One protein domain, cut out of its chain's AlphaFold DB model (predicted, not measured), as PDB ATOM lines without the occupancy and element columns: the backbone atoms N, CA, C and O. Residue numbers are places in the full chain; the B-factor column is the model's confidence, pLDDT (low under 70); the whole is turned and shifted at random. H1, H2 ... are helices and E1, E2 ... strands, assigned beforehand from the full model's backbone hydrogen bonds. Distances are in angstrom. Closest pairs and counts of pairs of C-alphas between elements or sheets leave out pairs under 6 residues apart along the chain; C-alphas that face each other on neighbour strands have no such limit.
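AT A GLANCE: This is residues 10 to 185 of the 185 residues of the protein "Curlin associated repeat-containing protein" of Agitococcus lubricus (UniProt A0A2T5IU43). The chain is wound in stacked, flattened turns, a solenoid whose strands form two nearly flat sheets face to face, with one helix packed along the outside of one sheet near the end where the printed part begins. The turns run from E2 to E14, and E1 adds an antiparallel strand beside E3. The 176 printed residues hold E1, H1, then E2 to E14 along the chain; the class is mostly strand. One sheet runs E1 E3 E5 E7 E9 E11 E13, mixed; the other runs E2 E4 E6 E8 E10 E12 E14, all parallel. The whole is compact, with a radius of gyration of the C-alphas of 15.1 A and spans of 42 by 42 by 24 A.

IN THESE COORDINATES: Find C-alpha 10 at (165.723, 284.696, 257.021), where E1, residues 10 to 13, begins its sheet. That sheet goes on with E3 (60 to 66), E5 (83 to 89, 20.6 A), E7 (106 to 112, 20.5 A), E9 (128 to 134), E11 (149 to 155) and E13 (169 to 174). In the other sheet, look for E2 (49 to 55), E4 (72 to 78), E6 (95 to 101), E8 (117 to 123), E10 (139 to 145), E12 (159 to 165) and E14 (178 to 184), which ends at C-alpha 184, (195.005, 264.282, 265.003). H1, residues 21 to 37, starts at C-alpha 21, (181.931, 291.535, 266.570), and is 24.1 A long.

HOW THE PARTS SIT: Begin with the sheet from E1 to E13, whose edge strands are E1 and E13. E3 and E5 are parallel at 2 degrees, with N 62 and O 84 at 2.9 A, within hydrogen-bond range. E1 and E3 are antiparallel at 174 degrees, with N 11 and O 63 at 3.1 A. H1 is on this sheet, making two layers, a helix on one face of a sheet; its height is 9.0 A, over E3 and E5, along the strands at 5 degrees to E5 on the local plane. The closest C-alphas of H1 and E5 are those of Ile 27 and Gly 85, 5.5 A. Every O i to N i+4 pair in H1 is within hydrogen-bond range. Across the sandwich, two sheets face to face, their best planes are 3 degrees apart. In the second sheet, E2 and E4 are parallel at 0 degrees, with N 53 and O 75 at 2.8 A. H1 is not on that sheet.

THE WHOLE: The C-alphas of Pro 43 and Asn 185 are the two farthest apart, 46.9 A. The printed part has no cut. The link from H1 to E2 is long, with 11 residues; the links from E2 through E14 are tight. Mean pLDDT of the printed part is 81.2; residues 10 to 18, 38 to 48, 167 to 168 and 185 are under 70.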
ATOM      1  N   ALA A  10     164.587 284.327 256.188       62.47
ATOM      2  CA  ALA A  10     165.723 284.696 257.021       62.47
ATOM      3  C   ALA A  10     165.313 284.620 258.491       62.47
ATOM      4  O   ALA A  10     164.347 285.268 258.900       62.47
ATOM      5  N   VAL A  11     166.062 283.857 259.285       69.19
ATOM      6  CA  VAL A  11     165.898 283.807 260.742       69.19
ATOM      7  C   VAL A  11     167.192 284.280 261.382       69.19
ATOM      8  O   VAL A  11     168.276 283.777 261.088       69.19
ATOM      9  N   LEU A  12     167.055 285.274 262.255       67.06
ATOM     10  CA  LEU A  12     168.134 285.842 263.047       67.06
ATOM     11  C   LEU A  12     167.777 285.679 264.523       67.06
ATOM     12  O   LEU A  12     166.719 286.148 264.948       67.06
ATOM     13  N   ILE A  13     168.659 285.055 265.304       65.69
ATOM     14  CA  ILE A  13     168.528 284.999 266.765       65.69
ATOM     15  C   ILE A  13     169.811 285.554 267.393       65.69
ATOM     16  O   ILE A  13     170.903 285.022 267.193       65.69
ATOM     17  N   SER A  14     169.659 286.653 268.140       53.88
ATOM     18  CA  SER A  14     170.724 287.337 268.883       53.88
ATOM     19  C   SER A  14     170.241 287.679 270.306       53.88
ATOM     20  O   SER A  14     169.127 288.187 270.463       53.88
ATOM     21  N   PRO A  15     171.058 287.456 271.355       49.72
ATOM     22  CA  PRO A  15     170.897 288.074 272.664       49.72
ATOM     23  C   PRO A  15     171.643 289.423 272.756       49.72
ATOM     24  O   PRO A  15     172.477 289.768 271.921       49.72
ATOM     25  N   VAL A  16     171.329 290.179 273.814       42.53
ATOM     26  CA  VAL A  16     171.642 291.612 274.054       42.53
ATOM     27  C   VAL A  16     173.145 291.950 274.196       42.53
ATOM     28  O   VAL A  16     173.515 293.120 274.173       42.53
ATOM     29  N   PHE A  17     174.025 290.951 274.268       53.97
ATOM     30  CA  PHE A  17     175.482 291.098 274.161       53.97
ATOM     31  C   PHE A  17     175.939 289.999 273.204       53.97
ATOM     32  O   PHE A  17     175.789 288.847 273.567       53.97
ATOM     33  N   ALA A  18     176.334 290.324 271.971       59.28
ATOM     34  CA  ALA A  18     176.528 289.360 270.880       59.28
ATOM     35  C   ALA A  18     177.883 288.623 270.943       59.28
ATOM     36  O   ALA A  18     178.740 288.969 271.757       59.28
ATOM     37  N   ALA A  19     178.060 287.626 270.067       70.31
ATOM     38  CA  ALA A  19     179.332 286.948 269.802       70.31
ATOM     39  C   ALA A  19     180.418 287.946 269.343       70.31
ATOM     40  O   ALA A  19     180.140 289.142 269.225       70.31
ATOM     41  N   ASP A  20     181.645 287.474 269.086       80.88
ATOM     42  CA  ASP A  20     182.742 288.332 268.609       80.88
ATOM     43  C   ASP A  20     182.258 289.255 267.461       80.88
ATOM     44  O   ASP A  20     181.748 288.758 266.451       80.88
ATOM     45  N   PRO A  21     182.377 290.593 267.592       79.50
ATOM     46  CA  PRO A  21     181.931 291.535 266.570       79.50
ATOM     47  C   PRO A  21     182.523 291.286 265.179       79.50
ATOM     48  O   PRO A  21     181.864 291.601 264.190       79.50
ATOM     49  N   LEU A  22     183.740 290.739 265.092       84.06
ATOM     50  CA  LEU A  22     184.363 290.393 263.813       84.06
ATOM     51  C   LEU A  22     183.657 289.202 263.156       84.06
ATOM     52  O   LEU A  22     183.364 289.249 261.965       84.06
ATOM     53  N   ASP A  23     183.301 288.182 263.937       85.50
ATOM     54  CA  ASP A  23     182.571 287.012 263.439       85.50
ATOM     55  C   ASP A  23     181.148 287.390 262.996       85.50
ATOM     56  O   ASP A  23     180.665 286.928 261.961       85.50
ATOM     57  N   VAL A  24     180.484 288.277 263.744       82.56
ATOM     58  CA  VAL A  24     179.175 288.832 263.359       82.56
ATOM     59  C   VAL A  24     179.286 289.625 262.057       82.56
ATOM     60  O   VAL A  24     178.460 289.450 261.161       82.56
ATOM     61  N   GLN A  25     180.318 290.463 261.928       84.50
ATOM     62  CA  GLN A  25     180.559 291.237 260.714       84.50
ATOM     63  C   GLN A  25     180.801 290.328 259.504       84.50
ATOM     64  O   GLN A  25     180.225 290.581 258.449       84.50
ATOM     65  N   ASP A  26     181.601 289.273 259.642       84.94
ATOM     66  CA  ASP A  26     181.852 288.314 258.562       84.94
ATOM     67  C   ASP A  26     180.563 287.604 258.126       84.94
ATOM     68  O   ASP A  26     180.309 287.445 256.927       84.94
ATOM     69  N   ILE A  27     179.710 287.228 259.085       83.94
ATOM     70  CA  ILE A  27     178.404 286.626 258.795       83.94
ATOM     71  C   ILE A  27     177.516 287.621 258.046       83.94
ATOM     72  O   ILE A  27     176.974 287.266 257.001       83.94
ATOM     73  N   ASP A  28     177.386 288.858 258.522       83.44
ATOM     74  CA  ASP A  28     176.520 289.858 257.891       83.44
ATOM     75  C   ASP A  28     177.038 290.301 256.512       83.44
ATOM     76  O   ASP A  28     176.252 290.435 255.573       83.44
ATOM     77  N   LEU A  29     178.356 290.433 256.331       84.12
ATOM     78  CA  LEU A  29     178.960 290.691 255.022       84.12
ATOM     79  C   LEU A  29     178.687 289.544 254.044       84.12
ATOM     80  O   LEU A  29     178.380 289.786 252.871       84.12
ATOM     81  N   LYS A  30     178.767 288.290 254.511       82.94
ATOM     82  CA  LYS A  30     178.413 287.131 253.689       82.94
ATOM     83  C   LYS A  30     176.936 287.172 253.311       82.94
ATOM     84  O   LYS A  30     176.645 286.977 252.132       82.94
ATOM     85  N   ALA A  31     176.038 287.487 254.243       78.50
ATOM     86  CA  ALA A  31     174.610 287.648 253.972       78.50
ATOM     87  C   ALA A  31     174.350 288.700 252.888       78.50
ATOM     88  O   ALA A  31     173.660 288.433 251.905       78.50
ATOM     89  N   ASP A  32     174.957 289.878 253.008       80.25
ATOM     90  CA  ASP A  32     174.793 290.948 252.025       80.25
ATOM     91  C   ASP A  32     175.304 290.524 250.642       80.25
ATOM     92  O   ASP A  32     174.621 290.729 249.633       80.25
ATOM     93  N   SER A  33     176.469 289.869 250.584       82.50
ATOM     94  CA  SER A  33     177.020 289.337 249.330       82.50
ATOM     95  C   SER A  33     176.128 288.261 248.705       82.50
ATOM     96  O   SER A  33     175.916 288.250 247.493       82.50
ATOM     97  N   PHE A  34     175.554 287.392 249.535       77.50
ATOM     98  CA  PHE A  34     174.680 286.304 249.127       77.50
ATOM     99  C   PHE A  34     173.363 286.838 248.553       77.50
ATOM    100  O   PHE A  34     172.938 286.441 247.469       77.50
ATOM    101  N   ARG A  35     172.763 287.826 249.219       75.50
ATOM    102  CA  ARG A  35     171.558 288.525 248.748       75.50
ATOM    103  C   ARG A  35     171.807 289.314 247.464       75.50
ATOM    104  O   ARG A  35     170.914 289.409 246.627       75.50
ATOM    105  N   ALA A  36     172.998 289.889 247.302       76.19
ATOM    106  CA  ALA A  36     173.375 290.608 246.087       76.19
ATOM    107  C   ALA A  36     173.611 289.669 244.891       76.19
ATOM    108  O   ALA A  36     173.297 290.042 243.762       76.19
ATOM    109  N   ALA A  37     174.150 288.470 245.125       72.56
ATOM    110  CA  ALA A  37     174.360 287.466 244.082       72.56
ATOM    111  C   ALA A  37     173.037 286.857 243.596       72.56
ATOM    112  O   ALA A  37     172.862 286.612 242.403       72.56
ATOM    113  N   ASN A  38     172.080 286.698 244.508       69.44
ATOM    114  CA  ASN A  38     170.818 286.035 244.234       69.44
ATOM    115  C   ASN A  38     169.680 287.060 244.306       69.44
ATOM    116  O   ASN A  38     168.951 287.117 245.277       69.44
ATOM    117  N   THR A  39     169.517 287.939 243.313       63.03
ATOM    118  CA  THR A  39     168.433 288.958 243.328       63.03
ATOM    119  C   THR A  39     167.176 288.546 242.554       63.03
ATOM    120  O   THR A  39     166.193 289.286 242.528       63.03
ATOM    121  N   GLY A  40     167.214 287.404 241.857       57.62
ATOM    122  CA  GLY A  40     166.215 287.014 240.854       57.62
ATOM    123  C   GLY A  40     165.417 285.745 241.149       57.62
ATOM    124  O   GLY A  40     164.625 285.344 240.297       57.62
ATOM    125  N   ALA A  41     165.628 285.099 242.296       57.00
ATOM    126  CA  ALA A  41     165.096 283.760 242.507       57.00
ATOM    127  C   ALA A  41     163.605 283.733 242.856       57.00
ATOM    128  O   ALA A  41     162.990 284.720 243.274       57.00
ATOM    129  N   MET A  42     163.024 282.578 242.547       55.28
ATOM    130  CA  MET A  42     161.591 282.326 242.533       55.28
ATOM    131  C   MET A  42     161.002 282.220 243.948       55.28
ATOM    132  O   MET A  42     161.746 282.085 244.918       55.28
ATOM    133  N   PRO A  43     159.667 282.334 244.088       49.22
ATOM    134  CA  PRO A  43     159.009 282.249 245.382       49.22
ATOM    135  C   PRO A  43     159.274 280.896 246.038       49.22
ATOM    136  O   PRO A  43     159.140 279.863 245.387       49.22
ATOM    137  N   VAL A  44     159.580 280.946 247.330       56.25
ATOM    138  CA  VAL A  44     159.638 279.811 248.251       56.25
ATOM    139  C   VAL A  44     158.363 278.974 248.115       56.25
ATOM    140  O   VAL A  44     157.260 279.503 248.286       56.25
ATOM    141  N   THR A  45     158.486 277.685 247.800       53.16
ATOM    142  CA  THR A  45     157.356 276.747 247.823       53.16
ATOM    143  C   THR A  45     157.801 275.383 248.332       53.16
ATOM    144  O   THR A  45     158.737 274.824 247.776       53.16
ATOM    145  N   TYR A  46     157.027 274.856 249.288       51.38
ATOM    146  CA  TYR A  46     157.156 273.570 249.992       51.38
ATOM    147  C   TYR A  46     158.299 273.468 251.023       51.38
ATOM    148  O   TYR A  46     159.464 273.523 250.668       51.38
ATOM    149  N   GLU A  47     157.886 273.307 252.292       57.31
ATOM    150  CA  GLU A  47     158.635 272.821 253.474       57.31
ATOM    151  C   GLU A  47     160.116 273.235 253.580       57.31
ATOM    152  O   GLU A  47     160.997 272.396 253.769       57.31
ATOM    153  N   ASP A  48     160.384 274.537 253.494       66.50
ATOM    154  CA  ASP A  48     161.667 275.097 253.917       66.50
ATOM    155  C   ASP A  48     161.636 275.334 255.438       66.50
ATOM    156  O   ASP A  48     160.789 276.087 255.936       66.50
ATOM    157  N   GLU A  49     162.544 274.700 256.187       76.31
ATOM    158  CA  GLU A  49     162.652 274.859 257.642       76.31
ATOM    159  C   GLU A  49     163.999 275.470 258.031       76.31
ATOM    160  O   GLU A  49     165.074 274.976 257.682       76.31
ATOM    161  N   ILE A  50     163.934 276.541 258.824       79.25
ATOM    162  CA  ILE A  50     165.082 277.080 259.545       79.25
ATOM    163  C   ILE A  50     164.812 276.915 261.037       79.25
ATOM    164  O   ILE A  50     163.978 277.623 261.608       79.25
ATOM    165  N   LEU A  51     165.553 276.016 261.678       81.75
ATOM    166  CA  LEU A  51     165.503 275.800 263.116       81.75
ATOM    167  C   LEU A  51     166.783 276.334 263.757       81.75
ATOM    168  O   LEU A  51     167.879 275.865 263.467       81.75
ATOM    169  N   ILE A  52     166.653 277.295 264.667       82.81
ATOM    170  CA  ILE A  52     167.784 277.823 265.433       82.81
ATOM    171  C   ILE A  52     167.491 277.637 266.919       82.81
ATOM    172  O   ILE A  52     166.501 278.149 267.441       82.81
ATOM    173  N   HIS A  53     168.372 276.921 267.610       82.12
ATOM    174  CA  HIS A  53     168.290 276.689 269.044       82.12
ATOM    175  C   HIS A  53     169.589 277.114 269.730       82.12
ATOM    176  O   HIS A  53     170.658 276.568 269.464       82.12
ATOM    177  N   GLN A  54     169.491 278.082 270.639       79.06
ATOM    178  CA  GLN A  54     170.632 278.640 271.360       79.06
ATOM    179  C   GLN A  54     170.463 278.439 272.864       79.06
ATOM    180  O   GLN A  54     169.446 278.818 273.443       79.06
ATOM    181  N   ILE A  55     171.487 277.885 273.505       79.88
ATOM    182  CA  ILE A  55     171.599 277.762 274.957       79.88
ATOM    183  C   ILE A  55     172.909 278.426 275.385       79.88
ATOM    184  O   ILE A  55     173.981 277.999 274.966       79.88
ATOM    185  N   GLY A  56     172.822 279.442 276.244       77.31
ATOM    186  CA  GLY A  56     173.971 280.179 276.781       77.31
ATOM    187  C   GLY A  56     173.886 281.683 276.516       77.31
ATOM    188  O   GLY A  56     172.803 282.203 276.245       77.31
ATOM    189  N   ILE A  57     175.008 282.393 276.651       74.69
ATOM    190  CA  ILE A  57     175.071 283.857 276.548       74.69
ATOM    191  C   ILE A  57     175.817 284.244 275.272       74.69
ATOM    192  O   ILE A  57     176.806 283.622 274.912       74.69
ATOM    193  N   ALA A  58     175.378 285.303 274.599       80.56
ATOM    194  CA  ALA A  58     176.121 285.883 273.483       80.56
ATOM    195  C   ALA A  58     176.291 285.015 272.231       80.56
ATOM    196  O   ALA A  58     177.176 285.277 271.434       80.56
ATOM    197  N   ASN A  59     175.432 284.025 271.993       80.94
ATOM    198  CA  ASN A  59     175.471 283.296 270.724       80.94
ATOM    199  C   ASN A  59     174.819 284.109 269.592       80.94
ATOM    200  O   ASN A  59     173.825 284.796 269.806       80.94
ATOM    201  N   TYR A  60     175.354 284.023 268.381       85.75
ATOM    202  CA  TYR A  60     174.824 284.657 267.181       85.75
ATOM    203  C   TYR A  60     174.564 283.596 266.118       85.75
ATOM    204  O   TYR A  60     175.457 282.822 265.776       85.75
ATOM    205  N   ALA A  61     173.349 283.560 265.579       85.38
ATOM    206  CA  ALA A  61     173.014 282.678 264.473       85.38
ATOM    207  C   ALA A  61     172.171 283.407 263.435       85.38
ATOM    208  O   ALA A  61     171.159 284.034 263.765       85.38
ATOM    209  N   ARG A  62     172.580 283.264 262.177       86.75
ATOM    210  CA  ARG A  62     171.865 283.746 261.003       86.75
ATOM    211  C   ARG A  62     171.716 282.609 260.005       86.75
ATOM    212  O   ARG A  62     172.686 281.916 259.716       86.75
ATOM    213  N   SER A  63     170.521 282.445 259.456       85.12
ATOM    214  CA  SER A  63     170.291 281.543 258.331       85.12
ATOM    215  C   SER A  63     169.458 282.238 257.263       85.12
ATOM    216  O   SER A  63     168.479 282.909 257.601       85.12
ATOM    217  N   GLU A  64     169.856 282.097 255.998       84.06
ATOM    218  CA  GLU A  64     169.126 282.610 254.840       84.06
ATOM    219  C   GLU A  64     168.977 281.546 253.750       84.06
ATOM    220  O   GLU A  64     169.938 280.882 253.352       84.06
ATOM    221  N   GLN A  65     167.762 281.441 253.223       79.31
ATOM    222  CA  GLN A  65     167.407 280.571 252.107       79.31
ATOM    223  C   GLN A  65     166.862 281.415 250.953       79.31
ATOM    224  O   GLN A  65     165.994 282.275 251.153       79.31
ATOM    225  N   PHE A  66     167.397 281.202 249.748       77.44
ATOM    226  CA  PHE A  66     167.067 282.010 248.579       77.44
ATOM    227  C   PHE A  66     166.860 281.168 247.320       77.44
ATOM    228  O   PHE A  66     167.800 280.587 246.791       77.44
ATOM    229  N   GLY A  67     165.635 281.140 246.789       70.00
ATOM    230  CA  GLY A  67     165.373 280.424 245.535       70.00
ATOM    231  C   GLY A  67     165.492 278.909 245.631       70.00
ATOM    232  O   GLY A  67     165.747 278.261 244.619       70.00
ATOM    233  N   VAL A  68     165.355 278.373 246.839       73.50
ATOM    234  CA  VAL A  68     165.466 276.948 247.131       73.50
ATOM    235  C   VAL A  68     164.090 276.307 247.288       73.50
ATOM    236  O   VAL A  68     163.077 276.997 247.417       73.50
ATOM    237  N   ILE A  69     164.065 274.980 247.194       75.44
ATOM    238  CA  ILE A  69     162.884 274.137 247.403       75.44
ATOM    239  C   ILE A  69     163.308 272.988 248.324       75.44
ATOM    240  O   ILE A  69     164.327 272.356 248.043       75.44
ATOM    241  N   GLU A  70     162.542 272.700 249.380       76.88
ATOM    242  CA  GLU A  70     162.834 271.648 250.374       76.88
ATOM    243  C   GLU A  70     164.188 271.824 251.093       76.88
ATOM    244  O   GLU A  70     164.860 270.853 251.462       76.88
ATOM    245  N   ALA A  71     164.626 273.065 251.290       79.38
ATOM    246  CA  ALA A  71     165.868 273.360 251.979       79.38
ATOM    247  C   ALA A  71     165.677 273.394 253.497       79.38
ATOM    248  O   ALA A  71     164.774 274.033 254.035       79.38
ATOM    249  N   ASN A  72     166.587 272.745 254.212       84.38
ATOM    250  CA  ASN A  72     166.550 272.656 255.663       84.38
ATOM    251  C   ASN A  72     167.863 273.160 256.259       84.38
ATOM    252  O   ASN A  72     168.943 272.710 255.871       84.38
ATOM    253  N   ALA A  73     167.767 274.066 257.229       85.62
ATOM    254  CA  ALA A  73     168.900 274.551 258.001       85.62
ATOM    255  C   ALA A  73     168.603 274.446 259.501       85.62
ATOM    256  O   ALA A  73     167.721 275.123 260.027       85.62
ATOM    257  N   SER A  74     169.373 273.623 260.206       88.56
ATOM    258  CA  SER A  74     169.311 273.470 261.656       88.56
ATOM    259  C   SER A  74     170.613 273.948 262.288       88.56
ATOM    260  O   SER A  74     171.694 273.449 261.971       88.56
ATOM    261  N   ILE A  75     170.513 274.914 263.196       86.69
ATOM    262  CA  ILE A  75     171.631 275.464 263.958       86.69
ATOM    263  C   ILE A  75     171.357 275.239 265.440       86.69
ATOM    264  O   ILE A  75     170.379 275.745 265.994       86.69
ATOM    265  N   ARG A  76     172.264 274.540 266.120       88.25
ATOM    266  CA  ARG A  76     172.234 274.368 267.571       88.25
ATOM    267  C   ARG A  76     173.528 274.863 268.199       88.25
ATOM    268  O   ARG A  76     174.581 274.273 267.988       88.25
ATOM    269  N   GLN A  77     173.436 275.897 269.028       85.00
ATOM    270  CA  GLN A  77     174.574 276.477 269.745       85.00
ATOM    271  C   GLN A  77     174.397 276.266 271.247       85.00
ATOM    272  O   GLN A  77     173.358 276.602 271.813       85.00
ATOM    273  N   THR A  78     175.386 275.672 271.904       88.38
ATOM    274  CA  THR A  78     175.422 275.472 273.357       88.38
ATOM    275  C   THR A  78     176.751 275.983 273.901       88.38
ATOM    276  O   THR A  78     177.795 275.456 273.537       88.38
ATOM    277  N   GLY A  79     176.702 276.980 274.785       85.69
ATOM    278  CA  GLY A  79     177.876 277.686 275.312       85.69
ATOM    279  C   GLY A  79     177.778 279.187 275.059       85.69
ATOM    280  O   GLY A  79     176.675 279.698 274.852       85.69
ATOM    281  N   ASN A  80     178.902 279.895 275.097       84.56
ATOM    282  CA  ASN A  80     178.948 281.350 275.011       84.56
ATOM    283  C   ASN A  80     179.702 281.858 273.780       84.56
ATOM    284  O   ASN A  80     180.694 281.269 273.360       84.56
ATOM    285  N   HIS A  81     179.277 283.006 273.246       86.06
ATOM    286  CA  HIS A  81     179.944 283.698 272.131       86.06
ATOM    287  C   HIS A  81     180.132 282.851 270.860       86.06
ATOM    288  O   HIS A  81     181.028 283.124 270.066       86.06
ATOM    289  N   ASN A  82     179.305 281.826 270.638       87.50
ATOM    290  CA  ASN A  82     179.345 281.075 269.386       87.50
ATOM    291  C   ASN A  82     178.675 281.875 268.270       87.50
ATOM    292  O   ASN A  82     177.631 282.486 268.487       87.50
ATOM    293  N   ALA A  83     179.232 281.834 267.070       89.94
ATOM    294  CA  ALA A  83     178.725 282.532 265.901       89.94
ATOM    295  C   ALA A  83     178.534 281.560 264.732       89.94
ATOM    296  O   ALA A  83     179.404 280.738 264.432       89.94
ATOM    297  N   SER A  84     177.392 281.651 264.053       90.50
ATOM    298  CA  SER A  84     177.118 280.830 262.878       90.50
ATOM    299  C   SER A  84     176.297 281.537 261.809       90.50
ATOM    300  O   SER A  84     175.301 282.191 262.121       90.50
ATOM    301  N   GLY A  85     176.670 281.340 260.547       89.25
ATOM    302  CA  GLY A  85     175.928 281.796 259.374       89.25
ATOM    303  C   GLY A  85     175.696 280.654 258.388       89.25
ATOM    304  O   GLY A  85     176.663 280.011 257.982       89.25
ATOM    305  N   THR A  86     174.451 280.411 257.978       88.94
ATOM    306  CA  THR A  86     174.111 279.394 256.968       88.94
ATOM    307  C   THR A  86     173.363 280.006 255.788       88.94
ATOM    308  O   THR A  86     172.407 280.753 255.978       88.94
ATOM    309  N   TYR A  87     173.786 279.685 254.569       87.94
ATOM    310  CA  TYR A  87     173.263 280.280 253.338       87.94
ATOM    311  C   TYR A  87     172.999 279.193 252.296       87.94
ATOM    312  O   TYR A  87     173.920 278.459 251.941       87.94
ATOM    313  N   GLN A  88     171.766 279.085 251.798       84.56
ATOM    314  CA  GLN A  88     171.390 278.091 250.780       84.56
ATOM    315  C   GLN A  88     170.714 278.780 249.592       84.56
ATOM    316  O   GLN A  88     169.691 279.445 249.773       84.56
ATOM    317  N   ALA A  89     171.282 278.639 248.390       83.00
ATOM    318  CA  ALA A  89     170.756 279.245 247.163       83.00
ATOM    319  C   ALA A  89     170.588 278.261 246.005       83.00
ATOM    320  O   ALA A  89     171.328 277.286 245.899       83.00
ATOM    321  N   ASP A  90     169.665 278.606 245.102       74.56
ATOM    322  CA  ASP A  90     169.570 278.079 243.734       74.56
ATOM    323  C   ASP A  90     169.668 276.545 243.654       74.56
ATOM    324  O   ASP A  90     170.509 275.998 242.936       74.56
ATOM    325  N   GLY A  91     168.821 275.845 244.415       74.56
ATOM    326  CA  GLY A  91     168.832 274.388 244.431       74.56
ATOM    327  C   GLY A  91     167.694 273.723 245.196       74.56
ATOM    328  O   GLY A  91     166.943 274.369 245.928       74.56
ATOM    329  N   VAL A  92     167.569 272.413 245.010       78.06
ATOM    330  CA  VAL A  92     166.518 271.565 245.586       78.06
ATOM    331  C   VAL A  92     167.097 270.631 246.655       78.06
ATOM    332  O   VAL A  92     168.159 270.047 246.458       78.06
ATOM    333  N   SER A  93     166.389 270.472 247.777       81.50
ATOM    334  CA  SER A  93     166.685 269.526 248.866       81.50
ATOM    335  C   SER A  93     168.072 269.688 249.514       81.50
ATOM    336  O   SER A  93     168.749 268.701 249.814       81.50
ATOM    337  N   ASN A  94     168.516 270.927 249.739       84.75
ATOM    338  CA  ASN A  94     169.764 271.200 250.455       84.75
ATOM    339  C   ASN A  94     169.585 271.085 251.976       84.75
ATOM    340  O   ASN A  94     168.609 271.581 252.540       84.75
ATOM    341  N   LEU A  95     170.563 270.499 252.665       89.12
ATOM    342  CA  LEU A  95     170.538 270.286 254.111       89.12
ATOM    343  C   LEU A  95     171.794 270.849 254.781       89.12
ATOM    344  O   LEU A  95     172.916 270.477 254.432       89.12
ATOM    345  N   ILE A  96     171.599 271.678 255.805       90.50
ATOM    346  CA  ILE A  96     172.653 272.112 256.724       90.50
ATOM    347  C   ILE A  96     172.246 271.742 258.147       90.50
ATOM    348  O   ILE A  96     171.234 272.217 258.653       90.50
ATOM    349  N   ASN A  97     173.075 270.950 258.820       92.19
ATOM    350  CA  ASN A  97     172.989 270.694 260.251       92.19
ATOM    351  C   ASN A  97     174.291 271.139 260.913       92.19
ATOM    352  O   ASN A  97     175.348 270.552 260.687       92.19
ATOM    353  N   LEU A  98     174.209 272.158 261.762       92.00
ATOM    354  CA  LEU A  98     175.337 272.688 262.512       92.00
ATOM    355  C   LEU A  98     175.086 272.551 264.012       92.00
ATOM    356  O   LEU A  98     174.127 273.101 264.552       92.00
ATOM    357  N   THR A  99     175.999 271.876 264.702       92.69
ATOM    358  CA  THR A  99     176.095 271.885 266.161       92.69
ATOM    359  C   THR A  99     177.392 272.564 266.592       92.69
ATOM    360  O   THR A  99     178.474 272.133 266.204       92.69
ATOM    361  N   GLN A 100     177.289 273.569 267.461       89.38
ATOM    362  CA  GLN A 100     178.416 274.170 268.175       89.38
ATOM    363  C   GLN A 100     178.240 273.926 269.674       89.38
ATOM    364  O   GLN A 100     177.232 274.331 270.257       89.38
ATOM    365  N   GLN A 101     179.198 273.243 270.296       91.81
ATOM    366  CA  GLN A 101     179.210 272.964 271.727       91.81
ATOM    367  C   GLN A 101     180.554 273.378 272.332       91.81
ATOM    368  O   GLN A 101     181.560 272.701 272.130       91.81
ATOM    369  N   GLY A 102     180.538 274.448 273.121       89.38
ATOM    370  CA  GLY A 102     181.720 275.107 273.678       89.38
ATOM    371  C   GLY A 102     181.599 276.622 273.543       89.38
ATOM    372  O   GLY A 102     180.521 277.126 273.221       89.38
ATOM    373  N   ASP A 103     182.694 277.333 273.765       89.12
ATOM    374  CA  ASP A 103     182.750 278.791 273.700       89.12
ATOM    375  C   ASP A 103     183.555 279.282 272.480       89.12
ATOM    376  O   ASP A 103     184.532 278.661 272.053       89.12
ATOM    377  N   ASN A 104     183.165 280.436 271.926       89.06
ATOM    378  CA  ASN A 104     183.843 281.111 270.804       89.06
ATOM    379  C   ASN A 104     184.011 280.249 269.533       89.06
ATOM    380  O   ASN A 104     185.014 280.366 268.825       89.06
ATOM    381  N   ASN A 105     183.065 279.354 269.238       91.31
ATOM    382  CA  ASN A 105     183.077 278.622 267.973       91.31
ATOM    383  C   ASN A 105     182.464 279.455 266.847       91.31
ATOM    384  O   ASN A 105     181.448 280.119 267.033       91.31
ATOM    385  N   PHE A 106     183.044 279.352 265.656       92.94
ATOM    386  CA  PHE A 106     182.618 280.055 264.455       92.94
ATOM    387  C   PHE A 106     182.378 279.086 263.297       92.94
ATOM    388  O   PHE A 106     183.251 278.277 262.972       92.94
ATOM    389  N   ALA A 107     181.235 279.209 262.620       91.38
ATOM    390  CA  ALA A 107     180.942 278.444 261.411       91.38
ATOM    391  C   ALA A 107     180.209 279.281 260.356       91.38
ATOM    392  O   ALA A 107     179.151 279.851 260.613       91.38
ATOM    393  N   LEU A 108     180.734 279.291 259.133       92.75
ATOM    394  CA  LEU A 108     180.106 279.918 257.975       92.75
ATOM    395  C   LEU A 108     179.897 278.870 256.881       92.75
ATOM    396  O   LEU A 108     180.872 278.328 256.369       92.75
ATOM    397  N   ILE A 109     178.649 278.568 256.528       91.50
ATOM    398  CA  ILE A 109     178.311 277.494 255.583       91.50
ATOM    399  C   ILE A 109     177.483 278.063 254.433       91.50
ATOM    400  O   ILE A 109     176.489 278.754 254.651       91.50
ATOM    401  N   SER A 110     177.895 277.761 253.207       90.88
ATOM    402  CA  SER A 110     177.249 278.168 251.961       90.88
ATOM    403  C   SER A 110     177.023 276.939 251.083       90.88
ATOM    404  O   SER A 110     177.951 276.163 250.862       90.88
ATOM    405  N   GLN A 111     175.799 276.756 250.593       86.56
ATOM    406  CA  GLN A 111     175.438 275.711 249.634       86.56
ATOM    407  C   GLN A 111     174.752 276.334 248.418       86.56
ATOM    408  O   GLN A 111     173.795 277.099 248.566       86.56
ATOM    409  N   SER A 112     175.218 275.983 247.222       86.62
ATOM    410  CA  SER A 112     174.561 276.318 245.959       86.62
ATOM    411  C   SER A 112     174.451 275.103 245.035       86.62
ATOM    412  O   SER A 112     175.392 274.318 244.902       86.62
ATOM    413  N   GLY A 113     173.297 274.949 244.381       83.19
ATOM    414  CA  GLY A 113     172.946 273.756 243.597       83.19
ATOM    415  C   GLY A 113     172.186 272.704 244.411       83.19
ATOM    416  O   GLY A 113     171.727 273.000 245.508       83.19
ATOM    417  N   ASP A 114     172.008 271.494 243.879       84.31
ATOM    418  CA  ASP A 114     170.998 270.532 244.353       84.31
ATOM    419  C   ASP A 114     171.546 269.444 245.302       84.31
ATOM    420  O   ASP A 114     172.617 268.890 245.081       84.31
ATOM    421  N   ILE A 115     170.770 269.026 246.305       85.81
ATOM    422  CA  ILE A 115     171.043 267.832 247.135       85.81
ATOM    423  C   ILE A 115     172.416 267.916 247.841       85.81
ATOM    424  O   ILE A 115     173.116 266.924 248.042       85.81
ATOM    425  N   ASN A 116     172.846 269.118 248.224       87.94
ATOM    426  CA  ASN A 116     174.044 269.285 249.040       87.94
ATOM    427  C   ASN A 116     173.699 269.089 250.522       87.94
ATOM    428  O   ASN A 116     172.676 269.560 251.014       87.94
ATOM    429  N   SER A 117     174.569 268.394 251.249       91.62
ATOM    430  CA  SER A 117     174.412 268.075 252.663       91.62
ATOM    431  C   SER A 117     175.674 268.443 253.432       91.62
ATOM    432  O   SER A 117     176.782 268.033 253.075       91.62
ATOM    433  N   ALA A 118     175.504 269.210 254.503       90.50
ATOM    434  CA  ALA A 118     176.569 269.594 255.410       90.50
ATOM    435  C   ALA A 118     176.163 269.243 256.845       90.50
ATOM    436  O   ALA A 118     175.241 269.843 257.394       90.50
ATOM    437  N   ASN A 119     176.867 268.292 257.460       93.62
ATOM    438  CA  ASN A 119     176.723 267.945 258.872       93.62
ATOM    439  C   ASN A 119     178.010 268.327 259.604       93.62
ATOM    440  O   ASN A 119     179.056 267.714 259.390       93.62
ATOM    441  N   ILE A 120     177.936 269.352 260.450       92.75
ATOM    442  CA  ILE A 120     179.085 269.906 261.162       92.75
ATOM    443  C   ILE A 120     178.876 269.798 262.671       92.75
ATOM    444  O   ILE A 120     177.887 270.311 263.201       92.75
ATOM    445  N   ASN A 121     179.865 269.235 263.366       91.94
ATOM    446  CA  ASN A 121     179.979 269.288 264.818       91.94
ATOM    447  C   ASN A 121     181.274 270.006 265.218       91.94
ATOM    448  O   ASN A 121     182.370 269.495 265.009       91.94
ATOM    449  N   GLN A 122     181.148 271.181 265.831       89.50
ATOM    450  CA  GLN A 122     182.253 271.877 266.490       89.50
ATOM    451  C   GLN A 122     182.161 271.639 267.994       89.50
ATOM    452  O   GLN A 122     181.213 272.079 268.646       89.50
ATOM    453  N   LEU A 123     183.135 270.911 268.527       90.31
ATOM    454  CA  LEU A 123     183.197 270.484 269.917       90.31
ATOM    455  C   LEU A 123     184.382 271.156 270.623       90.31
ATOM    456  O   LEU A 123     185.482 271.258 270.072       90.31
ATOM    457  N   ASN A 124     184.176 271.549 271.879       91.44
ATOM    458  CA  ASN A 124     185.092 272.390 272.660       91.44
ATOM    459  C   ASN A 124     185.202 273.810 272.076       91.44
ATOM    460  O   ASN A 124     184.355 274.228 271.290       91.44
ATOM    461  N   ASP A 125     186.218 274.560 272.496       89.88
ATOM    462  CA  ASP A 125     186.287 276.004 272.270       89.88
ATOM    463  C   ASP A 125     187.134 276.383 271.045       89.88
ATOM    464  O   ASP A 125     188.049 275.655 270.641       89.88
ATOM    465  N   ASN A 126     186.887 277.582 270.512       88.44
ATOM    466  CA  ASN A 126     187.693 278.241 269.475       88.44
ATOM    467  C   ASN A 126     187.835 277.455 268.156       88.44
ATOM    468  O   ASN A 126     188.876 277.541 267.497       88.44
ATOM    469  N   ASN A 127     186.829 276.676 267.753       90.06
ATOM    470  CA  ASN A 127     186.823 276.079 266.419       90.06
ATOM    471  C   ASN A 127     186.342 277.087 265.380       90.06
ATOM    472  O   ASN A 127     185.375 277.809 265.610       90.06
ATOM    473  N   ARG A 128     186.982 277.108 264.211       91.75
ATOM    474  CA  ARG A 128     186.590 277.966 263.087       91.75
ATOM    475  C   ARG A 128     186.377 277.125 261.834       91.75
ATOM    476  O   ARG A 128     187.233 276.320 261.461       91.75
ATOM    477  N   LEU A 129     185.247 277.328 261.164       92.00
ATOM    478  CA  LEU A 129     184.918 276.667 259.906       92.00
ATOM    479  C   LEU A 129     184.389 277.662 258.882       92.00
ATOM    480  O   LEU A 129     183.503 278.463 259.169       92.00
ATOM    481  N   THR A 130     184.867 277.546 257.650       92.94
ATOM    482  CA  THR A 130     184.169 278.049 256.465       92.94
ATOM    483  C   THR A 130     183.974 276.900 255.487       92.94
ATOM    484  O   THR A 130     184.944 276.237 255.131       92.94
ATOM    485  N   LEU A 131     182.734 276.663 255.069       91.19
ATOM    486  CA  LEU A 131     182.351 275.628 254.114       91.19
ATOM    487  C   LEU A 131     181.616 276.254 252.929       91.19
ATOM    488  O   LEU A 131     180.621 276.952 253.124       91.19
ATOM    489  N   ASP A 132     182.074 275.964 251.716       92.00
ATOM    490  CA  ASP A 132     181.377 276.293 250.472       92.00
ATOM    491  C   ASP A 132     181.175 275.028 249.626       92.00
ATOM    492  O   ASP A 132     182.144 274.397 249.196       92.00
ATOM    493  N   GLN A 133     179.918 274.636 249.413       87.19
ATOM    494  CA  GLN A 133     179.534 273.518 248.549       87.19
ATOM    495  C   GLN A 133     178.826 274.051 247.306       87.19
ATOM    496  O   GLN A 133     177.791 274.705 247.416       87.19
ATOM    497  N   GLN A 134     179.366 273.747 246.128       89.25
ATOM    498  CA  GLN A 134     178.797 274.171 244.850       89.25
ATOM    499  C   GLN A 134     178.564 272.964 243.933       89.25
ATOM    500  O   GLN A 134     179.450 272.132 243.734       89.25
ATOM    501  N   GLY A 135     177.400 272.883 243.298       86.06
ATOM    502  CA  GLY A 135     177.049 271.773 242.409       86.06
ATOM    503  C   GLY A 135     176.019 270.854 243.049       86.06
ATOM    504  O   GLY A 135     175.148 271.347 243.757       86.06
ATOM    505  N   ALA A 136     176.076 269.549 242.769       86.50
ATOM    506  CA  ALA A 136     175.020 268.630 243.180       86.50
ATOM    507  C   ALA A 136     175.530 267.360 243.860       86.50
ATOM    508  O   ALA A 136     176.488 266.764 243.383       86.50
ATOM    509  N   ASN A 137     174.832 266.895 244.900       86.38
ATOM    510  CA  ASN A 137     175.193 265.719 245.709       86.38
ATOM    511  C   ASN A 137     176.505 265.866 246.505       86.38
ATOM    512  O   ASN A 137     177.169 264.873 246.811       86.38
ATOM    513  N   ASN A 138     176.906 267.086 246.884       88.50
ATOM    514  CA  ASN A 138     178.044 267.238 247.788       88.50
ATOM    515  C   ASN A 138     177.642 266.891 249.219       88.50
ATOM    516  O   ASN A 138     176.731 267.489 249.777       88.50
ATOM    517  N   THR A 139     178.358 265.969 249.849       90.81
ATOM    518  CA  THR A 139     178.209 265.654 251.272       90.81
ATOM    519  C   THR A 139     179.480 266.037 252.016       90.81
ATOM    520  O   THR A 139     180.565 265.600 251.632       90.81
ATOM    521  N   ALA A 140     179.354 266.811 253.091       89.38
ATOM    522  CA  ALA A 140     180.439 267.140 254.007       89.38
ATOM    523  C   ALA A 140     180.040 266.767 255.438       89.38
ATOM    524  O   ALA A 140     179.127 267.362 256.007       89.38
ATOM    525  N   ASN A 141     180.736 265.793 256.020       91.94
ATOM    526  CA  ASN A 141     180.631 265.434 257.430       91.94
ATOM    527  C   ASN A 141     181.911 265.897 258.123       91.94
ATOM    528  O   ASN A 141     182.990 265.393 257.807       91.94
ATOM    529  N   ILE A 142     181.800 266.893 259.002       89.94
ATOM    530  CA  ILE A 142     182.950 267.566 259.608       89.94
ATOM    531  C   ILE A 142     182.820 267.533 261.127       89.94
ATOM    532  O   ILE A 142     181.934 268.176 261.687       89.94
ATOM    533  N   ASP A 143     183.754 266.852 261.781       90.38
ATOM    534  CA  ASP A 143     183.932 266.897 263.229       90.38
ATOM    535  C   ASP A 143     185.203 267.698 263.550       90.38
ATOM    536  O   ASP A 143     186.313 267.326 263.165       90.38
ATOM    537  N   GLN A 144     185.042 268.823 264.242       86.75
ATOM    538  CA  GLN A 144     186.125 269.714 264.658       86.75
ATOM    539  C   GLN A 144     186.220 269.767 266.179       86.75
ATOM    540  O   GLN A 144     185.228 270.030 266.859       86.75
ATOM    541  N   PHE A 145     187.426 269.578 266.710       87.88
ATOM    542  CA  PHE A 145     187.699 269.623 268.140       87.88
ATOM    543  C   PHE A 145     188.742 270.691 268.471       87.88
ATOM    544  O   PHE A 145     189.837 270.656 267.922       87.88
ATOM    545  N   GLY A 146     188.407 271.560 269.432       83.12
ATOM    546  CA  GLY A 146     189.259 272.524 270.146       83.12
ATOM    547  C   GLY A 146     190.409 273.206 269.384       83.12
ATOM    548  O   GLY A 146     191.440 272.589 269.142       83.12
ATOM    549  N   ASN A 147     190.333 274.527 269.186       84.19
ATOM    550  CA  ASN A 147     191.367 275.357 268.530       84.19
ATOM    551  C   ASN A 147     191.715 274.938 267.085       84.19
ATOM    552  O   ASN A 147     192.828 275.204 266.613       84.19
ATOM    553  N   SER A 148     190.778 274.294 266.387       85.75
ATOM    554  CA  SER A 148     190.954 273.865 264.999       85.75
ATOM    555  C   SER A 148     190.377 274.890 264.016       85.75
ATOM    556  O   SER A 148     189.389 275.567 264.305       85.75
ATOM    557  N   SER A 149     190.989 275.023 262.836       87.88
ATOM    558  CA  SER A 149     190.498 275.909 261.773       87.88
ATOM    559  C   SER A 149     190.458 275.184 260.435       87.88
ATOM    560  O   SER A 149     191.472 274.651 259.984       87.88
ATOM    561  N   LEU A 150     189.307 275.219 259.770       87.69
ATOM    562  CA  LEU A 150     189.113 274.611 258.459       87.69
ATOM    563  C   LEU A 150     188.452 275.597 257.498       87.69
ATOM    564  O   LEU A 150     187.418 276.186 257.799       87.69
ATOM    565  N   ILE A 151     189.029 275.724 256.310       88.44
ATOM    566  CA  ILE A 151     188.336 276.257 255.137       88.44
ATOM    567  C   ILE A 151     188.158 275.086 254.180       88.44
ATOM    568  O   ILE A 151     189.147 274.470 253.784       88.44
ATOM    569  N   PHE A 152     186.920 274.751 253.833       89.50
ATOM    570  CA  PHE A 152     186.612 273.622 252.973       89.50
ATOM    571  C   PHE A 152     185.743 274.042 251.790       89.50
ATOM    572  O   PHE A 152     184.631 274.526 251.965       89.50
ATOM    573  N   ASN A 153     186.264 273.832 250.582       88.12
ATOM    574  CA  ASN A 153     185.539 274.071 249.339       88.12
ATOM    575  C   ASN A 153     185.301 272.736 248.631       88.12
ATOM    576  O   ASN A 153     186.249 271.981 248.381       88.12
ATOM    577  N   GLN A 154     184.050 272.453 248.285       85.81
ATOM    578  CA  GLN A 154     183.640 271.206 247.652       85.81
ATOM    579  C   GLN A 154     182.798 271.515 246.410       85.81
ATOM    580  O   GLN A 154     181.788 272.205 246.495       85.81
ATOM    581  N   THR A 155     183.220 271.021 245.246       86.62
ATOM    582  CA  THR A 155     182.543 271.280 243.964       86.62
ATOM    583  C   THR A 155     182.212 270.004 243.189       86.62
ATOM    584  O   THR A 155     183.122 269.237 242.881       86.62
ATOM    585  N   GLY A 156     180.963 269.808 242.767       83.00
ATOM    586  CA  GLY A 156     180.553 268.647 241.955       83.00
ATOM    587  C   GLY A 156     179.711 267.641 242.735       83.00
ATOM    588  O   GLY A 156     178.836 268.086 243.458       83.00
ATOM    589  N   ASP A 157     179.961 266.340 242.542       85.25
ATOM    590  CA  ASP A 157     179.303 265.195 243.203       85.25
ATOM    591  C   ASP A 157     180.351 264.455 244.044       85.25
ATOM    592  O   ASP A 157     181.174 263.691 243.525       85.25
ATOM    593  N   GLN A 158     180.438 264.816 245.324       86.81
ATOM    594  CA  GLN A 158     181.565 264.450 246.177       86.81
ATOM    595  C   GLN A 158     181.137 264.170 247.611       86.81
ATOM    596  O   GLN A 158     180.237 264.800 248.148       86.81
ATOM    597  N   THR A 159     181.855 263.280 248.289       87.56
ATOM    598  CA  THR A 159     181.694 263.037 249.728       87.56
ATOM    599  C   THR A 159     182.981 263.363 250.480       87.56
ATOM    600  O   THR A 159     184.052 262.883 250.114       87.56
ATOM    601  N   ALA A 160     182.885 264.146 251.548       85.06
ATOM    602  CA  ALA A 160     183.971 264.479 252.458       85.06
ATOM    603  C   ALA A 160     183.620 263.990 253.863       85.06
ATOM    604  O   ALA A 160     182.571 264.350 254.393       85.06
ATOM    605  N   ASN A 161     184.502 263.210 254.477       85.00
ATOM    606  CA  ASN A 161     184.455 262.902 255.904       85.00
ATOM    607  C   ASN A 161     185.740 263.437 256.523       85.00
ATOM    608  O   ASN A 161     186.828 262.950 256.210       85.00
ATOM    609  N   ILE A 162     185.625 264.481 257.334       85.00
ATOM    610  CA  ILE A 162     186.766 265.215 257.857       85.00
ATOM    611  C   ILE A 162     186.674 265.258 259.379       85.00
ATOM    612  O   ILE A 162     185.719 265.790 259.935       85.00
ATOM    613  N   THR A 163     187.710 264.763 260.039       84.25
ATOM    614  CA  THR A 163     187.907 264.893 261.480       84.25
ATOM    615  C   THR A 163     189.162 265.730 261.714       84.25
ATOM    616  O   THR A 163     190.244 265.365 261.250       84.25
ATOM    617  N   LEU A 164     189.037 266.864 262.409       83.88
ATOM    618  CA  LEU A 164     190.176 267.671 262.858       83.88
ATOM    619  C   LEU A 164     190.184 267.766 264.374       83.88
ATOM    620  O   LEU A 164     189.233 268.279 264.960       83.88
ATOM    621  N   SER A 165     191.294 267.381 264.993       77.31
ATOM    622  CA  SER A 165     191.517 267.566 266.423       77.31
ATOM    623  C   SER A 165     192.649 268.548 266.709       77.31
ATOM    624  O   SER A 165     193.691 268.525 266.049       77.31
ATOM    625  N   ASN A 166     192.479 269.341 267.772       71.44
ATOM    626  CA  ASN A 166     193.484 270.234 268.358       71.44
ATOM    627  C   ASN A 166     193.848 271.416 267.434       71.44
ATOM    628  O   ASN A 166     193.016 271.931 266.697       71.44
ATOM    629  N   THR A 167     195.107 271.865 267.446       68.31
ATOM    630  CA  THR A 167     195.616 273.034 266.695       68.31
ATOM    631  C   THR A 167     195.704 272.837 265.173       68.31
ATOM    632  O   THR A 167     196.458 273.540 264.495       68.31
ATOM    633  N   ALA A 168     194.979 271.866 264.617       67.12
ATOM    634  CA  ALA A 168     194.978 271.583 263.194       67.12
ATOM    635  C   ALA A 168     194.376 272.767 262.418       67.12
ATOM    636  O   ALA A 168     193.226 273.157 262.624       67.12
ATOM    637  N   GLN A 169     195.174 273.342 261.517       73.25
ATOM    638  CA  GLN A 169     194.755 274.393 260.595       73.25
ATOM    639  C   GLN A 169     194.906 273.881 259.166       73.25
ATOM    640  O   GLN A 169     195.955 273.343 258.807       73.25
ATOM    641  N   GLY A 170     193.878 274.061 258.341       70.19
ATOM    642  CA  GLY A 170     193.927 273.643 256.947       70.19
ATOM    643  C   GLY A 170     192.954 274.400 256.056       70.19
ATOM    644  O   GLY A 170     191.856 274.765 256.465       70.19
ATOM    645  N   SER A 171     193.365 274.602 254.807       79.94
ATOM    646  CA  SER A 171     192.465 274.938 253.706       79.94
ATOM    647  C   SER A 171     192.457 273.756 252.753       79.94
ATOM    648  O   SER A 171     193.503 273.364 252.235       79.94
ATOM    649  N   ILE A 172     191.286 273.179 252.532       81.44
ATOM    650  CA  ILE A 172     191.094 271.977 251.735       81.44
ATOM    651  C   ILE A 172     190.144 272.321 250.597       81.44
ATOM    652  O   ILE A 172     189.109 272.955 250.780       81.44
ATOM    653  N   THR A 173     190.497 271.899 249.393       80.25
ATOM    654  CA  THR A 173     189.577 271.907 248.258       80.25
ATOM    655  C   THR A 173     189.487 270.490 247.736       80.25
ATOM    656  O   THR A 173     190.504 269.898 247.372       80.25
ATOM    657  N   GLN A 174     188.283 269.930 247.746       80.00
ATOM    658  CA  GLN A 174     188.043 268.596 247.224       80.00
ATOM    659  C   GLN A 174     187.524 268.696 245.791       80.00
ATOM    660  O   GLN A 174     186.542 269.388 245.521       80.00
ATOM    661  N   ILE A 175     188.209 267.983 244.897       73.38
ATOM    662  CA  ILE A 175     187.837 267.788 243.484       73.38
ATOM    663  C   ILE A 175     187.714 266.298 243.110       73.38
ATOM    664  O   ILE A 175     187.483 265.955 241.953       73.38
ATOM    665  N   SER A 176     187.929 265.412 244.085       75.06
ATOM    666  CA  SER A 176     187.854 263.959 243.935       75.06
ATOM    667  C   SER A 176     186.559 263.434 244.562       75.06
ATOM    668  O   SER A 176     186.140 263.966 245.587       75.06
ATOM    669  N   PRO A 177     185.971 262.331 244.066       78.12
ATOM    670  CA  PRO A 177     184.653 261.851 244.504       78.12
ATOM    671  C   PRO A 177     184.549 261.570 246.006       78.12
ATOM    672  O   PRO A 177     183.473 261.629 246.595       78.12
ATOM    673  N   THR A 178     185.671 261.239 246.649       81.00
ATOM    674  CA  THR A 178     185.709 260.993 248.088       81.00
ATOM    675  C   THR A 178     186.992 261.535 248.700       81.00
ATOM    676  O   THR A 178     188.076 261.369 248.139       81.00
ATOM    677  N   LEU A 179     186.859 262.157 249.866       83.31
ATOM    678  CA  LEU A 179     187.946 262.574 250.734       83.31
ATOM    679  C   LEU A 179     187.624 262.081 252.138       83.31
ATOM    680  O   LEU A 179     186.590 262.435 252.700       83.31
ATOM    681  N   THR A 180     188.523 261.288 252.705       82.81
ATOM    682  CA  THR A 180     188.512 260.991 254.134       82.81
ATOM    683  C   THR A 180     189.789 261.554 254.712       82.81
ATOM    684  O   THR A 180     190.878 261.224 254.238       82.81
ATOM    685  N   LEU A 181     189.655 262.419 255.705       81.75
ATOM    686  CA  LEU A 181     190.779 263.058 256.356       81.75
ATOM    687  C   LEU A 181     190.594 262.979 257.863       81.75
ATOM    688  O   LEU A 181     189.583 263.429 258.386       81.75
ATOM    689  N   ASP A 182     191.593 262.433 258.539       81.94
ATOM    690  CA  ASP A 182     191.674 262.420 259.991       81.94
ATOM    691  C   ASP A 182     192.995 263.083 260.390       81.94
ATOM    692  O   ASP A 182     194.073 262.528 260.160       81.94
ATOM    693  N   ILE A 183     192.917 264.315 260.894       75.06
ATOM    694  CA  ILE A 183     194.073 265.056 261.400       75.06
ATOM    695  C   ILE A 183     193.970 265.089 262.918       75.06
ATOM    696  O   ILE A 183     193.201 265.863 263.487       75.06
ATOM    697  N   GLN A 184     194.795 264.272 263.562       73.88
ATOM    698  CA  GLN A 184     195.005 264.282 265.003       73.88
ATOM    699  C   GLN A 184     196.393 264.878 265.271       73.88
ATOM    700  O   GLN A 184     197.381 264.363 264.744       73.88
ATOM    701  N   ASN A 185     196.470 265.957 266.057       61.66
ATOM    702  CA  ASN A 185     197.739 266.464 266.606       61.66
ATOM    703  C   ASN A 185     197.983 265.910 268.007       61.66
ATOM    704  O   ASN A 185     197.060 266.050 268.836       61.66
TER     705      ASN A 185